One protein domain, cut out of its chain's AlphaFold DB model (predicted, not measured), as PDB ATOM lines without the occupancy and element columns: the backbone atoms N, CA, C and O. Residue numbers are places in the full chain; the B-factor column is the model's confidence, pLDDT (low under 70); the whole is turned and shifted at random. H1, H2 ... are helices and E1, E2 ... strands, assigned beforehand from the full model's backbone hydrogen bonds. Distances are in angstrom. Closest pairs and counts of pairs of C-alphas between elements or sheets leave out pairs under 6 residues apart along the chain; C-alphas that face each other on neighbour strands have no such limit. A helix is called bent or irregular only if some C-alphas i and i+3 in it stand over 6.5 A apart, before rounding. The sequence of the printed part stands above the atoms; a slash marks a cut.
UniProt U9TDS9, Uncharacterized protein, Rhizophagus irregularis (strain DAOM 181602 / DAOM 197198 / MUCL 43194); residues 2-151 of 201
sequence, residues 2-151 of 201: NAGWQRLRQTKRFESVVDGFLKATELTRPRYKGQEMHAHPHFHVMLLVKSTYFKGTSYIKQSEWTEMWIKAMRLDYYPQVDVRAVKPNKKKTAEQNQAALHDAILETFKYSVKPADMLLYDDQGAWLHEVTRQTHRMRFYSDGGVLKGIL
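AT A GLANCE: This is residues 2 to 151 of the 201 residues of an uncharacterized protein of Rhizophagus irregularis (strain DAOM 181602 / DAOM 197198 / MUCL 43194) (UniProt U9TDS9). A long, narrow hairpin of two strands, E1 and E2, runs through the middle as a spine, with the short strand E3 beside E1, and the helices sit round this spine in separate groups. H1, H2 and H3 gather on one side of it, H4 meets it from the opposite side with residues 104 to 108 and runs away from it at its other end, and the small helices H5 and H6 lie toward the end of the hairpin that holds Thr 28. The printed part has 150 residues, with six named helices and three named strands in the order H1 H2 E1 E2 H3 H4 H5 H6 E3; the sheet, E2 E1 E3, is antiparallel and the class is mixed, helices and strands. It is only just compact, close to loose, with a radius of gyration of the C-alphas of 17.8 A, and spans 53 by 39 by 30 A.

IN THESE COORDINATES: Strand E1 is residues 18 to 28, 27.4 A long, from C-alpha 18 at (31.927, -39.547, -34.180). E2 is residues 40 to 49, 28.3 A long, and E3 is residues 142 to 145, ending with C-alpha 145 at (30.186, -44.698, -28.513). H1 is residues 2 to 9, beginning with C-alpha 2 at (23.071, -53.501, -40.376), and H2 is residues 12 to 15. H3 is residues 62 to 73, 16.2 A long; H4 is residues 94 to 108, 21.3 A; H5 is residues 115 to 118; H6 is residues 126 to 135, 14.0 A.

HOW THE PARTS SIT: E1 and E2 form a hairpin at 162 degrees, with N 24 and O 44 at 2.8 A. E3 is antiparallel to E1 at 165 degrees, with N 23 and O 142 at 2.8 A. H4 only grazes the sheet; its closest C-alpha pair with E2 is His 44 and Thr 108, 5.3 A. H1 also only grazes the sheet. H1 touches residues 68 to 73 of H3, opposite ways at a steep tilt of 52 degrees, closest at the C-alphas of Gly 4 and Met 73, 4.5 A. H2 and H3 are near each other. H5 and H6 are close but not clearly touching, the C-alphas of Met 118 and Leu 128 being 5.4 A apart. H3 and H4 are apart. In H1, H3, H4 and H6 every O i to N i+4 pair is within hydrogen-bond range; H2 and H5 are too short for such a pair, and their single O i to N i+3 pair is within range in H5 but not in H2.

THE WHOLE: The C-alphas farthest apart, of Gly 56 and Gln 124, are 54.5 A apart. The printed part has no cut. The links E1 to E2, E2 to H3 and H3 to H4 are long. Mean pLDDT of the printed part is 87.2; residues 119 to 121 are under 70.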
ATOM      1  N   ASN A   2      22.360 -53.493 -41.677       90.62
ATOM      2  CA  ASN A   2      23.071 -53.501 -40.376       90.62
ATOM      3  C   ASN A   2      24.563 -53.892 -40.448       90.62
ATOM      4  O   ASN A   2      25.391 -53.245 -39.814       90.62
ATOM      5  N   ALA A   3      24.935 -54.881 -41.266       92.94
ATOM      6  CA  ALA A   3      26.347 -55.223 -41.474       92.94
ATOM      7  C   ALA A   3      27.137 -54.076 -42.135       92.94
ATOM      8  O   ALA A   3      28.306 -53.861 -41.823       92.94
ATOM      9  N   GLY A   4      26.494 -53.310 -43.024       95.38
ATOM     10  CA  GLY A   4      27.071 -52.093 -43.595       95.38
ATOM     11  C   GLY A   4      27.249 -51.005 -42.542       95.38
ATOM     12  O   GLY A   4      28.322 -50.423 -42.457       95.38
ATOM     13  N   TRP A   5      26.260 -50.800 -41.667       95.44
ATOM     14  CA  TRP A   5      26.387 -49.885 -40.525       95.44
ATOM     15  C   TRP A   5      27.557 -50.254 -39.609       95.44
ATOM     16  O   TRP A   5      28.346 -49.393 -39.230       95.44
ATOM     17  N   GLN A   6      27.706 -51.538 -39.284       95.50
ATOM     18  CA  GLN A   6      28.837 -52.020 -38.495       95.50
ATOM     19  C   GLN A   6      30.174 -51.698 -39.172       95.50
ATOM     20  O   GLN A   6      31.043 -51.120 -38.527       95.50
ATOM     21  N   ARG A   7      30.312 -51.995 -40.471       97.81
ATOM     22  CA  ARG A   7      31.530 -51.675 -41.229       97.81
ATOM     23  C   ARG A   7      31.806 -50.176 -41.284       97.81
ATOM     24  O   ARG A   7      32.947 -49.783 -41.078       97.81
ATOM     25  N   LEU A   8      30.782 -49.350 -41.523       97.69
ATOM     26  CA  LEU A   8      30.902 -47.890 -41.555       97.69
ATOM     27  C   LEU A   8      31.477 -47.363 -40.237       97.69
ATOM     28  O   LEU A   8      32.449 -46.608 -40.249       97.69
ATOM     29  N   ARG A   9      30.908 -47.799 -39.109       96.62
ATOM     30  CA  ARG A   9      31.333 -47.348 -37.780       96.62
ATOM     31  C   ARG A   9      32.738 -47.785 -37.391       96.62
ATOM     32  O   ARG A   9      33.357 -47.098 -36.600       96.62
ATOM     33  N   GLN A  10      33.220 -48.896 -37.942       96.19
ATOM     34  CA  GLN A  10      34.579 -49.406 -37.731       96.19
ATOM     35  C   GLN A  10      35.614 -48.749 -38.660       96.19
ATOM     36  O   GLN A  10      36.795 -49.093 -38.630       96.19
ATOM     37  N   THR A  11      35.200 -47.838 -39.549       97.44
ATOM     38  CA  THR A  11      36.163 -47.103 -40.371       97.44
ATOM     39  C   THR A  11      36.896 -46.067 -39.526       97.44
ATOM     40  O   THR A  11      36.278 -45.318 -38.773       97.44
ATOM     41  N   LYS A  12      38.211 -45.930 -39.748       96.56
ATOM     42  CA  LYS A  12      39.029 -44.890 -39.099       96.56
ATOM     43  C   LYS A  12      38.430 -43.492 -39.257       96.56
ATOM     44  O   LYS A  12      38.502 -42.682 -38.342       96.56
ATOM     45  N   ARG A  13      37.833 -43.206 -40.424       96.62
ATOM     46  CA  ARG A  13      37.213 -41.906 -40.695       96.62
ATOM     47  C   ARG A  13      36.016 -41.656 -39.782       96.62
ATOM     48  O   ARG A  13      35.949 -40.580 -39.197       96.62
ATOM     49  N   PHE A  14      35.136 -42.642 -39.609       97.00
ATOM     50  CA  PHE A  14      34.008 -42.545 -38.683       97.00
ATOM     51  C   PHE A  14      34.483 -42.394 -37.233       97.00
ATOM     52  O   PHE A  14      34.103 -41.437 -36.565       97.00
ATOM     53  N   GLU A  15      35.368 -43.284 -36.771       95.81
ATOM     54  CA  GLU A  15      35.872 -43.294 -35.387       95.81
ATOM     55  C   GLU A  15      36.627 -42.011 -35.019       95.81
ATOM     56  O   GLU A  15      36.565 -41.554 -33.883       95.81
ATOM     57  N   SER A  16      37.314 -41.383 -35.980       94.88
ATOM     58  CA  SER A  16      38.056 -40.137 -35.736       94.88
ATOM     59  C   SER A  16      37.173 -38.904 -35.494       94.88
ATOM     60  O   SER A  16      37.683 -37.856 -35.091       94.88
ATOM     61  N   VAL A  17      35.872 -39.003 -35.782       95.81
ATOM     62  CA  VAL A  17      34.947 -37.862 -35.851       95.81
ATOM     63  C   VAL A  17      33.729 -38.036 -34.947       95.81
ATOM     64  O   VAL A  17      33.276 -37.058 -34.351       95.81
ATOM     65  N   VAL A  18      33.178 -39.249 -34.879       96.94
ATOM     66  CA  VAL A  18      31.927 -39.547 -34.180       96.94
ATOM     67  C   VAL A  18      32.227 -40.123 -32.801       96.94
ATOM     68  O   VAL A  18      32.692 -41.255 -32.682       96.94
ATOM     69  N   ASP A  19      31.889 -39.365 -31.761       96.44
ATOM     70  CA  ASP A  19      32.065 -39.776 -30.366       96.44
ATOM     71  C   ASP A  19      30.923 -40.704 -29.907       96.44
ATOM     72  O   ASP A  19      31.120 -41.571 -29.056       96.44
ATOM     73  N   GLY A  20      29.723 -40.562 -30.476       96.69
ATOM     74  CA  GLY A  20      28.566 -41.404 -30.158       96.69
ATOM     75  C   GLY A  20      27.458 -41.322 -31.201       96.69
ATOM     76  O   GLY A  20      27.451 -40.423 -32.038       96.69
ATOM     77  N   PHE A  21      26.524 -42.271 -31.181       95.31
ATOM     78  CA  PHE A  21      25.383 -42.253 -32.097       95.31
ATOM     79  C   PHE A  21      24.126 -42.867 -31.489       95.31
ATOM     80  O   PHE A  21      24.203 -43.727 -30.612       95.31
ATOM     81  N   LEU A  22      22.988 -42.468 -32.050       93.38
ATOM     82  CA  LEU A  22      21.696 -43.130 -31.932       93.38
ATOM     83  C   LEU A  22      21.203 -43.447 -33.337       93.38
ATOM     84  O   LEU A  22      21.271 -42.592 -34.215       93.38
ATOM     85  N   LYS A  23      20.741 -44.673 -33.564       92.81
ATOM     86  CA  LYS A  23      20.220 -45.134 -34.853       92.81
ATOM     87  C   LYS A  23      18.835 -45.725 -34.657       92.81
ATOM     88  O   LYS A  23      18.688 -46.631 -33.839       92.81
ATOM     89  N   ALA A  24      17.893 -45.309 -35.491       92.06
ATOM     90  CA  ALA A  24      16.630 -45.991 -35.722       92.06
ATOM     91  C   ALA A  24      16.597 -46.578 -37.139       92.06
ATOM     92  O   ALA A  24      17.248 -46.083 -38.065       92.06
ATOM     93  N   THR A  25      15.857 -47.669 -37.299       91.25
ATOM     94  CA  THR A  25      15.600 -48.301 -38.594       91.25
ATOM     95  C   THR A  25      14.138 -48.077 -38.921       91.25
ATOM     96  O   THR A  25      13.289 -48.449 -38.124       91.25
ATOM     97  N   GLU A  26      13.852 -47.479 -40.069       89.69
ATOM     98  CA  GLU A  26      12.488 -47.326 -40.573       89.69
ATOM     99  C   GLU A  26      12.309 -48.254 -41.774       89.69
ATOM    100  O   GLU A  26      13.212 -48.380 -42.600       89.69
ATOM    101  N   LEU A  27      11.159 -48.906 -41.880       88.94
ATOM    102  CA  LEU A  27      10.741 -49.665 -43.046       88.94
ATOM    103  C   LEU A  27       9.525 -48.970 -43.650       88.94
ATOM    104  O   LEU A  27       8.505 -48.812 -42.982       88.94
ATOM    105  N   THR A  28       9.632 -48.569 -44.913       83.81
ATOM    106  CA  THR A  28       8.516 -47.952 -45.637       83.81
ATOM    107  C   THR A  28       7.988 -48.896 -46.706       83.81
ATOM    108  O   THR A  28       8.756 -49.648 -47.321       83.81
ATOM    109  N   ARG A  29       6.667 -48.868 -46.915       82.69
ATOM    110  CA  ARG A  29       6.012 -49.583 -48.010       82.69
ATOM    111  C   ARG A  29       5.886 -48.653 -49.223       82.69
ATOM    112  O   ARG A  29       5.339 -47.554 -49.095       82.69
ATOM    113  N   PRO A  30       6.388 -49.034 -50.406       78.19
ATOM    114  CA  PRO A  30       6.212 -48.232 -51.607       78.19
ATOM    115  C   PRO A  30       4.745 -48.241 -52.050       78.19
ATOM    116  O   PRO A  30       4.040 -49.235 -51.915       78.19
ATOM    117  N   ARG A  31       4.299 -47.131 -52.646       74.94
ATOM    118  CA  ARG A  31       2.942 -46.985 -53.210       74.94
ATOM    119  C   ARG A  31       2.887 -47.254 -54.720       74.94
ATOM    120  O   ARG A  31       1.983 -46.781 -55.403       74.94
ATOM    121  N   TYR A  32       3.891 -47.944 -55.263       75.00
ATOM    122  CA  TYR A  32       3.995 -48.219 -56.696       75.00
ATOM    123  C   TYR A  32       3.324 -49.545 -57.043       75.00
ATOM    124  O   TYR A  32       3.608 -50.567 -56.418       75.00
ATOM    125  N   LYS A  33       2.481 -49.521 -58.082       73.56
ATOM    126  CA  LYS A  33       1.746 -50.697 -58.547       73.56
ATOM    127  C   LYS A  33       2.704 -51.827 -58.953       73.56
ATOM    128  O   LYS A  33       3.583 -51.604 -59.785       73.56
ATOM    129  N   GLY A  34       2.512 -53.022 -58.402       76.38
ATOM    130  CA  GLY A  34       3.343 -54.209 -58.634       76.38
ATOM    131  C   GLY A  34       4.620 -54.290 -57.787       76.38
ATOM    132  O   GLY A  34       5.433 -55.184 -58.014       76.38
ATOM    133  N   GLN A  35       4.831 -53.365 -56.848       77.12
ATOM    134  CA  GLN A  35       5.964 -53.366 -55.914       77.12
ATOM    135  C   GLN A  35       5.511 -53.251 -54.456       77.12
ATOM    136  O   GLN A  35       6.318 -52.944 -53.589       77.12
ATOM    137  N   GLU A  36       4.241 -53.510 -54.163       75.50
ATOM    138  CA  GLU A  36       3.605 -53.276 -52.863       75.50
ATOM    139  C   GLU A  36       4.290 -54.038 -51.713       75.50
ATOM    140  O   GLU A  36       4.179 -53.635 -50.560       75.50
ATOM    141  N   MET A  37       5.052 -55.092 -52.032       78.31
ATOM    142  CA  MET A  37       5.827 -55.903 -51.085       78.31
ATOM    143  C   MET A  37       7.333 -55.570 -51.053       78.31
ATOM    144  O   MET A  37       8.095 -56.205 -50.323       78.31
ATOM    145  N   HIS A  38       7.806 -54.595 -51.837       81.75
ATOM    146  CA  HIS A  38       9.220 -54.209 -51.892       81.75
ATOM    147  C   HIS A  38       9.557 -53.241 -50.762       81.75
ATOM    148  O   HIS A  38       9.499 -52.027 -50.918       81.75
ATOM    149  N   ALA A  39       9.926 -53.771 -49.602       83.94
ATOM    150  CA  ALA A  39      10.222 -52.929 -48.456       83.94
ATOM    151  C   ALA A  39      11.434 -52.010 -48.687       83.94
ATOM    152  O   ALA A  39      12.487 -52.450 -49.154       83.94
ATOM    153  N   HIS A  40      11.298 -50.735 -48.317       84.31
ATOM    154  CA  HIS A  40      12.343 -49.720 -48.442       84.31
ATOM    155  C   HIS A  40      12.876 -49.349 -47.047       84.31
ATOM    156  O   HIS A  40      12.273 -48.524 -46.350       84.31
ATOM    157  N   PRO A  41      13.970 -49.990 -46.592       87.56
ATOM    158  CA  PRO A  41      14.567 -49.696 -45.299       87.56
ATOM    159  C   PRO A  41      15.413 -48.415 -45.328       87.56
ATOM    160  O   PRO A  41      16.244 -48.210 -46.213       87.56
ATOM    161  N   HIS A  42      15.265 -47.598 -44.290       89.25
ATOM    162  CA  HIS A  42      16.014 -46.369 -44.053       89.25
ATOM    163  C   HIS A  42      16.694 -46.405 -42.682       89.25
ATOM    164  O   HIS A  42      16.232 -47.062 -41.746       89.25
ATOM    165  N   PHE A  43      17.808 -45.681 -42.562       92.38
ATOM    166  CA  PHE A  43      18.415 -45.383 -41.269       92.38
ATOM    167  C   PHE A  43      18.268 -43.906 -40.957       92.38
ATOM    168  O   PHE A  43      18.734 -43.064 -41.722       92.38
ATOM    169  N   HIS A  44      17.709 -43.629 -39.786       92.31
ATOM    170  CA  HIS A  44      17.789 -42.325 -39.146       92.31
ATOM    171  C   HIS A  44      18.881 -42.399 -38.099       92.31
ATOM    172  O   HIS A  44      18.862 -43.285 -37.244       92.31
ATOM    173  N   VAL A  45      19.876 -41.523 -38.205       93.81
ATOM    174  CA  VAL A  45      21.041 -41.559 -37.324       93.81
ATOM    175  C   VAL A  45      21.338 -40.170 -36.800       93.81
ATOM    176  O   VAL A  45      21.636 -39.258 -37.569       93.81
ATOM    177  N   MET A  46      21.353 -40.041 -35.480       93.12
ATOM    178  CA  MET A  46      21.891 -38.873 -34.806       93.12
ATOM    179  C   MET A  46      23.325 -39.158 -34.365       93.12
ATOM    180  O   MET A  46      23.597 -40.169 -33.719       93.12
ATOM    181  N   LEU A  47      24.243 -38.267 -34.735       95.00
ATOM    182  CA  LEU A  47      25.675 -38.394 -34.472       95.00
ATOM    183  C   LEU A  47      26.121 -37.314 -33.487       95.00
ATOM    184  O   LEU A  47      25.887 -36.127 -33.714       95.00
ATOM    185  N   LEU A  48      26.810 -37.726 -32.430       94.38
ATOM    186  CA  LEU A  48      27.518 -36.836 -31.526       94.38
ATOM    187  C   LEU A  48      28.954 -36.658 -32.023       94.38
ATOM    188  O   LEU A  48      29.675 -37.632 -32.239       94.38
ATOM    189  N   VAL A  49      29.355 -35.403 -32.207       94.50
ATOM    190  CA  VAL A  49      30.671 -35.007 -32.718       94.50
ATOM    191  C   VAL A  49      31.242 -33.878 -31.863       94.50
ATOM    192  O   VAL A  49      30.502 -33.137 -31.210       94.50
ATOM    193  N   LYS A  50      32.564 -33.692 -31.912       92.19
ATOM    194  CA  LYS A  50      33.249 -32.607 -31.193       92.19
ATOM    195  C   LYS A  50      32.779 -31.224 -31.647       92.19
ATOM    196  O   LYS A  50      32.483 -30.997 -32.818       92.19
ATOM    197  N   SER A  51      32.839 -30.239 -30.749       89.75
ATOM    198  CA  SER A  51      32.507 -28.832 -31.051       89.75
ATOM    199  C   SER A  51      33.388 -28.205 -32.147       89.75
ATOM    200  O   SER A  51      33.014 -27.209 -32.771       89.75
ATOM    201  N   THR A  52      34.557 -28.796 -32.406       90.81
ATOM    202  CA  THR A  52      35.489 -28.419 -33.473       90.81
ATOM    203  C   THR A  52      35.154 -29.032 -34.833       90.81
ATOM    204  O   THR A  52      35.798 -28.667 -35.813       90.81
ATOM    205  N   TYR A  53      34.139 -29.903 -34.932       93.19
ATOM    206  CA  TYR A  53      33.790 -30.647 -36.148       93.19
ATOM    207  C   TYR A  53      33.692 -29.758 -37.394       93.19
ATOM    208  O   TYR A  53      34.313 -30.050 -38.410       93.19
ATOM    209  N   PHE A  54      32.986 -28.627 -37.294       91.56
ATOM    210  CA  PHE A  54      32.779 -27.693 -38.410       91.56
ATOM    211  C   PHE A  54      33.921 -26.686 -38.627       91.56
ATOM    212  O   PHE A  54      33.824 -25.848 -39.518       91.56
ATOM    213  N   LYS A  55      34.967 -26.700 -37.792       87.62
ATOM    214  CA  LYS A  55      36.017 -25.664 -37.765       87.62
ATOM    215  C   LYS A  55      37.375 -26.151 -38.281       87.62
ATOM    216  O   LYS A  55      38.333 -25.387 -38.248       87.62
ATOM    217  N   GLY A  56      37.483 -27.401 -38.729       81.69
ATOM    218  CA  GLY A  56      38.755 -27.992 -39.142       81.69
ATOM    219  C   GLY A  56      38.599 -29.143 -40.132       81.69
ATOM    220  O   GLY A  56      37.603 -29.243 -40.843       81.69
ATOM    221  N   THR A  57      39.586 -30.036 -40.157       87.62
ATOM    222  CA  THR A  57      39.660 -31.188 -41.077       87.62
ATOM    223  C   THR A  57      38.744 -32.358 -40.686       87.62
ATOM    224  O   THR A  57      38.595 -33.328 -41.433       87.62
ATOM    225  N   SER A  58      38.104 -32.284 -39.517       93.50
ATOM    226  CA  SER A  58      37.167 -33.304 -39.042       93.50
ATOM    227  C   SER A  58      35.843 -33.304 -39.802       93.50
ATOM    228  O   SER A  58      35.178 -34.333 -39.806       93.50
ATOM    229  N   TYR A  59      35.458 -32.197 -40.452       95.62
ATOM    230  CA  TYR A  59      34.187 -32.109 -41.168       95.62
ATOM    231  C   TYR A  59      34.108 -33.145 -42.298       95.62
ATOM    232  O   TYR A  59      34.998 -33.208 -43.147       95.62
ATOM    233  N   ILE A  60      33.029 -33.931 -42.316       96.19
ATOM    234  CA  ILE A  60      32.703 -34.877 -43.386       96.19
ATOM    235  C   ILE A  60      31.548 -34.277 -44.187       96.19
ATOM    236  O   ILE A  60      30.436 -34.098 -43.680       96.19
ATOM    237  N   LYS A  61      31.813 -33.948 -45.454       95.75
ATOM    238  CA  LYS A  61      30.793 -33.435 -46.382       95.75
ATOM    239  C   LYS A  61      29.841 -34.554 -46.822       95.75
ATOM    240  O   LYS A  61      30.199 -35.727 -46.794       95.75
ATOM    241  N   GLN A  62      28.645 -34.197 -47.292       97.00
ATOM    242  CA  GLN A  62      27.622 -35.166 -47.719       97.00
ATOM    243  C   GLN A  62      28.137 -36.170 -48.768       97.00
ATOM    244  O   GLN A  62      27.836 -37.362 -48.674       97.00
ATOM    245  N   SER A  63      28.954 -35.727 -49.729       97.19
ATOM    246  CA  SER A  63      29.496 -36.625 -50.754       97.19
ATOM    247  C   SER A  63      30.466 -37.651 -50.174       97.19
ATOM    248  O   SER A  63      30.426 -38.816 -50.551       97.19
ATOM    249  N   GLU A  64      31.260 -37.260 -49.177       97.06
ATOM    250  CA  GLU A  64      32.154 -38.174 -48.464       97.06
ATOM    251  C   GLU A  64      31.358 -39.178 -47.615       97.06
ATOM    252  O   GLU A  64      31.660 -40.368 -47.638       97.06
ATOM    253  N   TRP A  65      30.282 -38.743 -46.945       97.75
ATOM    254  CA  TRP A  65      29.351 -39.663 -46.277       97.75
ATOM    255  C   TRP A  65      28.755 -40.688 -47.247       97.75
ATOM    256  O   TRP A  65      28.682 -41.875 -46.924       97.75
ATOM    257  N   THR A  66      28.373 -40.243 -48.444       97.94
ATOM    258  CA  THR A  66      27.844 -41.111 -49.503       97.94
ATOM    259  C   THR A  66      28.884 -42.146 -49.929       97.94
ATOM    260  O   THR A  66      28.586 -43.337 -49.953       97.94
ATOM    261  N   GLU A  67      30.129 -41.735 -50.179       98.06
ATOM    262  CA  GLU A  67      31.226 -42.648 -50.528       98.06
ATOM    263  C   GLU A  67      31.543 -43.654 -49.414       98.06
ATOM    264  O   GLU A  67      31.744 -44.843 -49.679       98.06
ATOM    265  N   MET A  68      31.587 -43.194 -48.160       98.00
ATOM    266  CA  MET A  68      31.777 -44.063 -46.999       98.00
ATOM    267  C   MET A  68      30.655 -45.101 -46.914       98.00
ATOM    268  O   MET A  68      30.926 -46.278 -46.663       98.00
ATOM    269  N   TRP A  69      29.410 -44.691 -47.174       97.50
ATOM    270  CA  TRP A  69      28.262 -45.589 -47.156       97.50
ATOM    271  C   TRP A  69      28.275 -46.593 -48.308       97.50
ATOM    272  O   TRP A  69      28.090 -47.781 -48.054       97.50
ATOM    273  N   ILE A  70      28.590 -46.168 -49.536       97.75
ATOM    274  CA  ILE A  70      28.771 -47.054 -50.701       97.75
ATOM    275  C   ILE A  70      29.797 -48.139 -50.383       97.75
ATOM    276  O   ILE A  70      29.509 -49.326 -50.537       97.75
ATOM    277  N   LYS A  71      30.973 -47.754 -49.871       97.75
ATOM    278  CA  LYS A  71      32.044 -48.695 -49.508       97.75
ATOM    279  C   LYS A  71      31.603 -49.651 -48.402       97.75
ATOM    280  O   LYS A  71      31.832 -50.858 -48.489       97.75
ATOM    281  N   ALA A  72      30.943 -49.130 -47.370       97.56
ATOM    282  CA  ALA A  72      30.465 -49.934 -46.257       97.56
ATOM    283  C   ALA A  72      29.361 -50.915 -46.682       97.56
ATOM    284  O   ALA A  72      29.350 -52.060 -46.232       97.56
ATOM    285  N   MET A  73      28.453 -50.513 -47.567       96.00
ATOM    286  CA  MET A  73      27.360 -51.350 -48.066       96.00
ATOM    287  C   MET A  73      27.743 -52.221 -49.266       96.00
ATOM    288  O   MET A  73      27.038 -53.192 -49.519       96.00
ATOM    289  N   ARG A  74      28.883 -51.945 -49.914       96.88
ATOM    290  CA  ARG A  74      29.341 -52.574 -51.166       96.88
ATOM    291  C   ARG A  74      28.341 -52.366 -52.307       96.88
ATOM    292  O   ARG A  74      27.969 -53.319 -52.981       96.88
ATOM    293  N   LEU A  75      27.877 -51.129 -52.461       95.88
ATOM    294  CA  LEU A  75      26.925 -50.758 -53.508       95.88
ATOM    295  C   LEU A  75      27.652 -50.496 -54.827       95.88
ATOM    296  O   LEU A  75      28.768 -49.980 -54.837       95.88
ATOM    297  N   ASP A  76      26.979 -50.812 -55.924       96.69
ATOM    298  CA  ASP A  76      27.342 -50.474 -57.301       96.69
ATOM    299  C   ASP A  76      26.604 -49.220 -57.814       96.69
ATOM    300  O   ASP A  76      26.778 -48.812 -58.960       96.69
ATOM    301  N   TYR A  77      25.821 -48.570 -56.947       95.31
ATOM    302  CA  TYR A  77      25.084 -47.338 -57.219       95.31
ATOM    303  C   TYR A  77      25.335 -46.268 -56.147       95.31
ATOM    304  O   TYR A  77      25.836 -46.550 -55.055       95.31
ATOM    305  N   TYR A  78      24.939 -45.026 -56.448       95.25
ATOM    306  CA  TYR A  78      24.997 -43.900 -55.513       95.25
ATOM    307  C   TYR A  78      23.686 -43.778 -54.720       95.25
ATOM    308  O   TYR A  78      22.663 -43.409 -55.299       95.25
ATOM    309  N   PRO A  79      23.674 -44.082 -53.408       94.25
ATOM    310  CA  PRO A  79      22.482 -43.951 -52.583       94.25
ATOM    311  C   PRO A  79      22.217 -42.488 -52.211       94.25
ATOM    312  O   PRO A  79      23.133 -41.666 -52.140       94.25
ATOM    313  N   GLN A  80      20.965 -42.180 -51.876       93.06
ATOM    314  CA  GLN A  80      20.614 -40.899 -51.273       93.06
ATOM    315  C   GLN A  80      21.043 -40.878 -49.800       93.06
ATOM    316  O   GLN A  80      20.608 -41.708 -49.002       93.06
ATOM    317  N   VAL A  81      21.877 -39.904 -49.439       95.25
ATOM    318  CA  VAL A  81      22.280 -39.624 -48.056       95.25
ATOM    319  C   VAL A  81      21.946 -38.171 -47.744       95.25
ATOM    320  O   VAL A  81      22.439 -37.272 -48.424       95.25
ATOM    321  N   ASP A  82      21.135 -37.932 -46.718       94.00
ATOM    322  CA  ASP A  82      20.888 -36.594 -46.178       94.00
ATOM    323  C   ASP A  82      21.637 -36.444 -44.851       94.00
ATOM    324  O   ASP A  82      21.555 -37.306 -43.978       94.00
ATOM    325  N   VAL A  83      22.407 -35.367 -44.711       93.62
ATOM    326  CA  VAL A  83      23.179 -35.077 -43.500       93.62
ATOM    327  C   VAL A  83      23.071 -33.598 -43.186       93.62
ATOM    328  O   VAL A  83      23.403 -32.734 -44.000       93.62
ATOM    329  N   ARG A  84      22.592 -33.295 -41.980       91.38
ATOM    330  CA  ARG A  84      22.326 -31.926 -41.541       91.38
ATOM    331  C   ARG A  84      22.826 -31.725 -40.122       91.38
ATOM    332  O   ARG A  84      22.760 -32.619 -39.287       91.38
ATOM    333  N   ALA A  85      23.327 -30.524 -39.855       89.00
ATOM    334  CA  ALA A  85      23.661 -30.108 -38.503       89.00
ATOM    335  C   ALA A  85      22.382 -29.706 -37.760       89.00
ATOM    336  O   ALA A  85      21.617 -28.886 -38.276       89.00
ATOM    337  N   VAL A  86      22.198 -30.201 -36.536       83.50
ATOM    338  CA  VAL A  86      21.202 -29.648 -35.610       83.50
ATOM    339  C   VAL A  86      21.729 -28.292 -35.146       83.50
ATOM    340  O   VAL A  86      22.650 -28.206 -34.335       83.50
ATOM    341  N   LYS A  87      21.233 -27.215 -35.762       74.44
ATOM    342  CA  LYS A  87      21.739 -25.861 -35.514       74.44
ATOM    343  C   LYS A  87      20.916 -25.185 -34.420       74.44
ATOM    344  O   LYS A  87      19.719 -24.985 -34.633       74.44
ATOM    345  N   PRO A  88      21.538 -24.733 -33.317       70.88
ATOM    346  CA  PRO A  88      20.876 -23.804 -32.420       70.88
ATOM    347  C   PRO A  88      20.622 -22.489 -33.165       70.88
ATOM    348  O   PRO A  88      21.488 -21.951 -33.864       70.88
ATOM    349  N   ASN A  89      19.414 -21.967 -33.029       73.94
ATOM    350  CA  ASN A  89      19.036 -20.670 -33.547       73.94
ATOM    351  C   ASN A  89      19.483 -19.589 -32.555       73.94
ATOM    352  O   ASN A  89      18.954 -19.486 -31.451       73.94
ATOM    353  N   LYS A  90      20.435 -18.745 -32.972       77.50
ATOM    354  CA  LYS A  90      20.986 -17.655 -32.144       77.50
ATOM    355  C   LYS A  90      19.951 -16.601 -31.726       77.50
ATOM    356  O   LYS A  90      20.234 -15.818 -30.831       77.50
ATOM    357  N   LYS A  91      18.790 -16.551 -32.387       81.81
ATOM    358  CA  LYS A  91      17.680 -15.647 -32.046       81.81
ATOM    359  C   LYS A  91      16.719 -16.243 -31.009       81.81
ATOM    360  O   LYS A  91      15.813 -15.545 -30.573       81.81
ATOM    361  N   LYS A  92      16.873 -17.527 -30.673       81.38
ATOM    362  CA  LYS A  92      16.036 -18.258 -29.716       81.38
ATOM    363  C   LYS A  92      16.731 -18.352 -28.356       81.38
ATOM    364  O   LYS A  92      17.962 -18.358 -28.298       81.38
ATOM    365  N   THR A  93      15.952 -18.451 -27.281       86.88
ATOM    366  CA  THR A  93      16.481 -18.664 -25.923       86.88
ATOM    367  C   THR A  93      17.136 -20.046 -25.789       86.88
ATOM    368  O   THR A  93      17.054 -20.886 -26.694       86.88
ATOM    369  N   ALA A  94      17.818 -20.294 -24.668       83.00
ATOM    370  CA  ALA A  94      18.432 -21.591 -24.397       83.00
ATOM    371  C   ALA A  94      17.379 -22.713 -24.370       83.00
ATOM    372  O   ALA A  94      17.554 -23.739 -25.026       83.00
ATOM    373  N   GLU A  95      16.241 -22.466 -23.723       85.19
ATOM    374  CA  GLU A  95      15.121 -23.403 -23.586       85.19
ATOM    375  C   GLU A  95      14.520 -23.740 -24.953       85.19
ATOM    376  O   GLU A  95      14.282 -24.899 -25.282       85.19
ATOM    377  N   GLN A  96      14.341 -22.733 -25.809       83.12
ATOM    378  CA  GLN A  96      13.812 -22.924 -27.158       83.12
ATOM    379  C   GLN A  96      14.764 -23.718 -28.067       83.12
ATOM    380  O   GLN A  96      14.317 -24.435 -28.964       83.12
ATOM    381  N   ASN A  97      16.077 -23.580 -27.873       83.19
ATOM    382  CA  ASN A  97      17.066 -24.385 -28.588       83.19
ATOM    383  C   ASN A  97      17.138 -25.817 -28.051       83.19
ATOM    384  O   ASN A  97      17.338 -26.743 -28.833       83.19
ATOM    385  N   GLN A  98      16.927 -26.006 -26.748       82.94
ATOM    386  CA  GLN A  98      16.809 -27.327 -26.143       82.94
ATOM    387  C   GLN A  98      15.562 -28.063 -26.646       82.94
ATOM    388  O   GLN A  98      15.662 -29.234 -27.001       82.94
ATOM    389  N   ALA A  99      14.428 -27.369 -26.775       82.12
ATOM    390  CA  ALA A  99      13.224 -27.916 -27.398       82.12
ATOM    391  C   ALA A  99      13.483 -28.342 -28.854       82.12
ATOM    392  O   ALA A  99      13.170 -29.462 -29.230       82.12
ATOM    393  N   ALA A 100      14.163 -27.512 -29.652       79.44
ATOM    394  CA  ALA A 100      14.503 -27.874 -31.032       79.44
ATOM    395  C   ALA A 100      15.457 -29.081 -31.130       79.44
ATOM    396  O   ALA A 100      15.365 -29.873 -32.068       79.44
ATOM    397  N   LEU A 101      16.386 -29.225 -30.179       81.94
ATOM    398  CA  LEU A 101      17.217 -30.423 -30.075       81.94
ATOM    399  C   LEU A 101      16.355 -31.643 -29.736       81.94
ATOM    400  O   LEU A 101      16.502 -32.672 -30.382       81.94
ATOM    401  N   HIS A 102      15.448 -31.517 -28.770       82.00
ATOM    402  CA  HIS A 102      14.506 -32.571 -28.407       82.00
ATOM    403  C   HIS A 102      13.640 -33.003 -29.600       82.00
ATOM    404  O   HIS A 102      13.541 -34.195 -29.874       82.00
ATOM    405  N   ASP A 103      13.118 -32.061 -30.386       81.06
ATOM    406  CA  ASP A 103      12.356 -32.357 -31.602       81.06
ATOM    407  C   ASP A 103      13.196 -33.124 -32.635       81.06
ATOM    408  O   ASP A 103      12.715 -34.071 -33.250       81.06
ATOM    409  N   ALA A 104      14.477 -32.769 -32.801       79.88
ATOM    410  CA  ALA A 104      15.386 -33.497 -33.690       79.88
ATOM    411  C   ALA A 104      15.680 -34.927 -33.194       79.88
ATOM    412  O   ALA A 104      15.834 -35.850 -34.003       79.88
ATOM    413  N   ILE A 105      15.739 -35.125 -31.873       81.50
ATOM    414  CA  ILE A 105      15.836 -36.455 -31.262       81.50
ATOM    415  C   ILE A 105      14.568 -37.251 -31.586       81.50
ATOM    416  O   ILE A 105      14.671 -38.350 -32.123       81.50
ATOM    417  N   LEU A 106      13.384 -36.686 -31.336       81.69
ATOM    418  CA  LEU A 106      12.103 -37.340 -31.624       81.69
ATOM    419  C   LEU A 106      11.938 -37.674 -33.111       81.69
ATOM    420  O   LEU A 106      11.497 -38.769 -33.443       81.69
ATOM    421  N   GLU A 107      12.357 -36.779 -34.009       79.19
ATOM    422  CA  GLU A 107      12.376 -37.022 -35.455       79.19
ATOM    423  C   GLU A 107      13.235 -38.245 -35.810       79.19
ATOM    424  O   GLU A 107      12.843 -39.059 -36.645       79.19
ATOM    425  N   THR A 108      14.378 -38.410 -35.135       79.94
ATOM    426  CA  THR A 108      15.268 -39.568 -35.317       79.94
ATOM    427  C   THR A 108      14.618 -40.865 -34.821       79.94
ATOM    428  O   THR A 108      14.865 -41.925 -35.394       79.94
ATOM    429  N   PHE A 109      13.782 -40.793 -33.781       77.19
ATOM    430  CA  PHE A 109      13.105 -41.928 -33.139       77.19
ATOM    431  C   PHE A 109      11.619 -42.046 -33.497       77.19
ATOM    432  O   PHE A 109      10.825 -42.557 -32.708       77.19
ATOM    433  N   LYS A 110      11.238 -41.607 -34.698       76.69
ATOM    434  CA  LYS A 110       9.900 -41.840 -35.244       76.69
ATOM    435  C   LYS A 110       9.569 -43.339 -35.357       76.69
ATOM    436  O   LYS A 110      10.251 -44.234 -34.852       76.69
ATOM    437  N   TYR A 111       8.466 -43.621 -36.032       73.50
ATOM    438  CA  TYR A 111       7.982 -44.972 -36.239       73.50
ATOM    439  C   TYR A 111       8.993 -45.848 -36.985       73.50
ATOM    440  O   TYR A 111       9.576 -45.455 -37.992       73.50
ATOM    441  N   SER A 112       9.132 -47.080 -36.500       77.38
ATOM    442  CA  SER A 112       9.858 -48.152 -37.185       77.38
ATOM    443  C   SER A 112       9.163 -48.581 -38.484       77.38
ATOM    444  O   SER A 112       9.822 -48.969 -39.443       77.38
ATOM    445  N   VAL A 113       7.833 -48.496 -38.519       77.06
ATOM    446  CA  VAL A 113       6.971 -48.686 -39.693       77.06
ATOM    447  C   VAL A 113       5.803 -47.722 -39.538       77.06
ATOM    448  O   VAL A 113       5.270 -47.589 -38.436       77.06
ATOM    449  N   LYS A 114       5.383 -47.039 -40.605       78.56
ATOM    450  CA  LYS A 114       4.228 -46.136 -40.521       78.56
ATOM    451  C   LYS A 114       2.947 -46.939 -40.256       78.56
ATOM    452  O   LYS A 114       2.704 -47.903 -40.982       78.56
ATOM    453  N   PRO A 115       2.084 -46.534 -39.302       72.00
ATOM    454  CA  PRO A 115       0.825 -47.239 -39.034       72.00
ATOM    455  C   PRO A 115      -0.049 -47.400 -40.282       72.00
ATOM    456  O   PRO A 115      -0.585 -48.475 -40.533       72.00
ATOM    457  N   ALA A 116      -0.107 -46.363 -41.121       73.19
ATOM    458  CA  ALA A 116      -0.841 -46.400 -42.381       73.19
ATOM    459  C   ALA A 116      -0.337 -47.484 -43.352       73.19
ATOM    460  O   ALA A 116      -1.137 -48.003 -44.115       73.19
ATOM    461  N   ASP A 117       0.950 -47.853 -43.314       73.81
ATOM    462  CA  ASP A 117       1.504 -48.901 -44.185       73.81
ATOM    463  C   ASP A 117       1.121 -50.310 -43.687       73.81
ATOM    464  O   ASP A 117       1.081 -51.251 -44.478       73.81
ATOM    465  N   MET A 118       0.829 -50.457 -42.388       71.50
ATOM    466  CA  MET A 118       0.440 -51.723 -41.747       71.50
ATOM    467  C   MET A 118      -1.042 -52.059 -41.931       71.50
ATOM    468  O   MET A 118      -1.403 -53.232 -41.908       71.50
ATOM    469  N   LEU A 119      -1.884 -51.035 -42.093       69.00
ATOM    470  CA  LEU A 119      -3.348 -51.140 -42.132       69.00
ATOM    471  C   LEU A 119      -3.928 -51.123 -43.555       69.00
ATOM    472  O   LEU A 119      -5.137 -51.004 -43.720       69.00
ATOM    473  N   LEU A 120      -3.096 -51.211 -44.596       65.94
ATOM    474  CA  LEU A 120      -3.602 -51.288 -45.965       65.94
ATOM    475  C   LEU A 120      -4.338 -52.620 -46.166       65.94
ATOM    476  O   LEU A 120      -3.735 -53.688 -46.151       65.94
ATOM    477  N   TYR A 121      -5.655 -52.537 -46.350       60.31
ATOM    478  CA  TYR A 121      -6.545 -53.690 -46.523       60.31
ATOM    479  C   TYR A 121      -6.454 -54.339 -47.912       60.31
ATOM    480  O   TYR A 121      -7.017 -55.413 -48.126       60.31
ATOM    481  N   ASP A 122      -5.755 -53.702 -48.854       72.50
ATOM    482  CA  ASP A 122      -5.658 -54.144 -50.248       72.50
ATOM    483  C   ASP A 122      -4.968 -55.506 -50.420       72.50
ATOM    484  O   ASP A 122      -5.233 -56.211 -51.394       72.50
ATOM    485  N   ASP A 123      -4.149 -55.913 -49.449       73.75
ATOM    486  CA  ASP A 123      -3.390 -57.164 -49.462       73.75
ATOM    487  C   ASP A 123      -3.832 -58.190 -48.406       73.75
ATOM    488  O   ASP A 123      -3.118 -59.165 -48.156       73.75
ATOM    489  N   GLN A 124      -4.994 -57.983 -47.776       75.31
ATOM    490  CA  GLN A 124      -5.529 -58.853 -46.718       75.31
ATOM    491  C   GLN A 124      -4.560 -59.060 -45.529       75.31
ATOM    492  O   GLN A 124      -4.592 -60.096 -44.864       75.31
ATOM    493  N   GLY A 125      -3.682 -58.091 -45.249       77.00
ATOM    494  CA  GLY A 125      -2.718 -58.154 -44.148       77.00
ATOM    495  C   GLY A 125      -1.440 -58.932 -44.475       77.00
ATOM    496  O   GLY A 125      -0.643 -59.212 -43.571       77.00
ATOM    497  N   ALA A 126      -1.204 -59.277 -45.745       80.94
ATOM    498  CA  ALA A 126       0.008 -59.972 -46.174       80.94
ATOM    499  C   ALA A 126       1.278 -59.177 -45.834       80.94
ATOM    500  O   ALA A 126       2.260 -59.757 -45.360       80.94
ATOM    501  N   TRP A 127       1.250 -57.850 -46.004       81.44
ATOM    502  CA  TRP A 127       2.356 -56.974 -45.619       81.44
ATOM    503  C   TRP A 127       2.637 -57.013 -44.116       81.44
ATOM    504  O   TRP A 127       3.779 -57.235 -43.714       81.44
ATOM    505  N   LEU A 128       1.604 -56.863 -43.279       83.31
ATOM    506  CA  LEU A 128       1.729 -56.930 -41.819       83.31
ATOM    507  C   LEU A 128       2.379 -58.247 -41.382       83.31
ATOM    508  O   LEU A 128       3.323 -58.252 -40.584       83.31
ATOM    509  N   HIS A 129       1.893 -59.364 -41.927       82.81
ATOM    510  CA  HIS A 129       2.445 -60.684 -41.647       82.81
ATOM    511  C   HIS A 129       3.922 -60.773 -42.052       82.81
ATOM    512  O   HIS A 129       4.756 -61.220 -41.261       82.81
ATOM    513  N   GLU A 130       4.267 -60.319 -43.258       84.94
ATOM    514  CA  GLU A 130       5.620 -60.457 -43.788       84.94
ATOM    515  C   GLU A 130       6.625 -59.542 -43.085       84.94
ATOM    516  O   GLU A 130       7.710 -59.998 -42.719       84.94
ATOM    517  N   VAL A 131       6.254 -58.291 -42.805       85.75
ATOM    518  CA  VAL A 131       7.077 -57.371 -42.014       85.75
ATOM    519  C   VAL A 131       7.310 -57.942 -40.624       85.75
ATOM    520  O   VAL A 131       8.460 -58.036 -40.199       85.75
ATOM    521  N   THR A 132       6.266 -58.405 -39.934       84.44
ATOM    522  CA  THR A 132       6.401 -59.027 -38.605       84.44
ATOM    523  C   THR A 132       7.326 -60.246 -38.643       84.44
ATOM    524  O   THR A 132       8.182 -60.413 -37.773       84.44
ATOM    525  N   ARG A 133       7.195 -61.095 -39.669       86.44
ATOM    526  CA  ARG A 133       8.014 -62.300 -39.837       86.44
ATOM    527  C   ARG A 133       9.479 -61.971 -40.120       86.44
ATOM    528  O   ARG A 133      10.357 -62.557 -39.490       86.44
ATOM    529  N   GLN A 134       9.751 -61.072 -41.066       85.31
ATOM    530  CA  GLN A 134      11.114 -60.729 -41.484       85.31
ATOM    531  C   GLN A 134      11.861 -59.901 -40.439       85.31
ATOM    532  O   GLN A 134      13.073 -60.039 -40.297       85.31
ATOM    533  N   THR A 135      11.147 -59.050 -39.704       86.31
ATOM    534  CA  THR A 135      11.738 -58.163 -38.694       86.31
ATOM    535  C   THR A 135      11.846 -58.814 -37.318       86.31
ATOM    536  O   THR A 135      12.423 -58.233 -36.399       86.31
ATOM    537  N   HIS A 136      11.351 -60.045 -37.168       83.44
ATOM    538  CA  HIS A 136      11.405 -60.772 -35.911       83.44
ATOM    539  C   HIS A 136      12.849 -60.889 -35.394       83.44
ATOM    540  O   HIS A 136      13.741 -61.372 -36.096       83.44
ATOM    541  N   ARG A 137      13.071 -60.461 -34.141       81.69
ATOM    542  CA  ARG A 137      14.388 -60.395 -33.464       81.69
ATOM    543  C   ARG A 137      15.404 -59.462 -34.120       81.69
ATOM    544  O   ARG A 137      16.598 -59.537 -33.821       81.69
ATOM    545  N   MET A 138      14.966 -58.573 -35.002       84.38
ATOM    546  CA  MET A 138      15.816 -57.489 -35.462       84.38
ATOM    547  C   MET A 138      15.808 -56.358 -34.441       84.38
ATOM    548  O   MET A 138      14.766 -55.934 -33.954       84.38
ATOM    549  N   ARG A 139      16.992 -55.816 -34.170       83.00
ATOM    550  CA  ARG A 139      17.144 -54.612 -33.358       83.00
ATOM    551  C   ARG A 139      16.964 -53.368 -34.232       83.00
ATOM    552  O   ARG A 139      17.823 -53.069 -35.069       83.00
ATOM    553  N   PHE A 140      15.852 -52.661 -34.043       87.94
ATOM    554  CA  PHE A 140      15.508 -51.459 -34.814       87.94
ATOM    555  C   PHE A 140      16.221 -50.214 -34.295       87.94
ATOM    556  O   PHE A 140      16.735 -49.428 -35.099       87.94
ATOM    557  N   TYR A 141      16.346 -50.112 -32.974       88.69
ATOM    558  CA  TYR A 141      17.023 -49.025 -32.278       88.69
ATOM    559  C   TYR A 141      18.384 -49.469 -31.753       88.69
ATOM    560  O   TYR A 141      18.536 -50.573 -31.238       88.69
ATOM    561  N   SER A 142      19.404 -48.630 -31.897       90.31
ATOM    562  CA  SER A 142      20.720 -48.921 -31.333       90.31
ATOM    563  C   SER A 142      21.504 -47.660 -31.032       90.31
ATOM    564  O   SER A 142      21.566 -46.759 -31.867       90.31
ATOM    565  N   ASP A 143      22.196 -47.676 -29.908       93.19
ATOM    566  CA  ASP A 143      23.155 -46.671 -29.469       93.19
ATOM    567  C   ASP A 143      24.612 -47.158 -29.594       93.19
ATOM    568  O   ASP A 143      24.905 -48.335 -29.844       93.19
ATOM    569  N   GLY A 144      25.559 -46.232 -29.445       94.19
ATOM    570  CA  GLY A 144      26.966 -46.577 -29.292       94.19
ATOM    571  C   GLY A 144      27.892 -45.379 -29.106       94.19
ATOM    572  O   GLY A 144      27.468 -44.224 -29.115       94.19
ATOM    573  N   GLY A 145      29.183 -45.679 -28.935       94.31
ATOM    574  CA  GLY A 145      30.186 -44.698 -28.513       94.31
ATOM    575  C   GLY A 145      29.925 -44.234 -27.079       94.31
ATOM    576  O   GLY A 145      29.561 -45.049 -26.234       94.31
ATOM    577  N   VAL A 146      30.064 -42.937 -26.811       95.50
ATOM    578  CA  VAL A 146      29.798 -42.351 -25.483       95.50
ATOM    579  C   VAL A 146      28.316 -42.356 -25.094       95.50
ATOM    580  O   VAL A 146      27.999 -42.181 -23.926       95.50
ATOM    581  N   LEU A 147      27.408 -42.575 -26.053       92.94
ATOM    582  CA  LEU A 147      25.964 -42.696 -25.808       92.94
ATOM    583  C   LEU A 147      25.537 -44.139 -25.509       92.94
ATOM    584  O   LEU A 147      24.344 -44.426 -25.448       92.94
ATOM    585  N   LYS A 148      26.494 -45.064 -25.373       92.81
ATOM    586  CA  LYS A 148      26.177 -46.473 -25.181       92.81
ATOM    587  C   LYS A 148      25.412 -46.694 -23.868       92.81
ATOM    588  O   LYS A 148      25.891 -46.280 -22.818       92.81
ATOM    589  N   GLY A 149      24.281 -47.397 -23.927       88.56
ATOM    590  CA  GLY A 149      23.432 -47.707 -22.771       88.56
ATOM    591  C   GLY A 149      22.428 -46.615 -22.393       88.56
ATOM    592  O   GLY A 149      21.844 -46.686 -21.320       88.56
ATOM    593  N   ILE A 150      22.226 -45.603 -23.245       88.31
ATOM    594  CA  ILE A 150      21.214 -44.561 -23.000       88.31
ATOM    595  C   ILE A 150      19.782 -45.035 -23.290       88.31
ATOM    596  O   ILE A 150      18.828 -44.479 -22.752       88.31
ATOM    597  N   LEU A 151      19.624 -46.041 -24.155       83.31
ATOM    598  CA  LEU A 151      18.338 -46.686 -24.401       83.31
ATOM    599  C   LEU A 151      18.101 -47.727 -23.304       83.31
ATOM    600  O   LEU A 151      19.002 -48.516 -23.012       83.31
TER     601      LEU A 151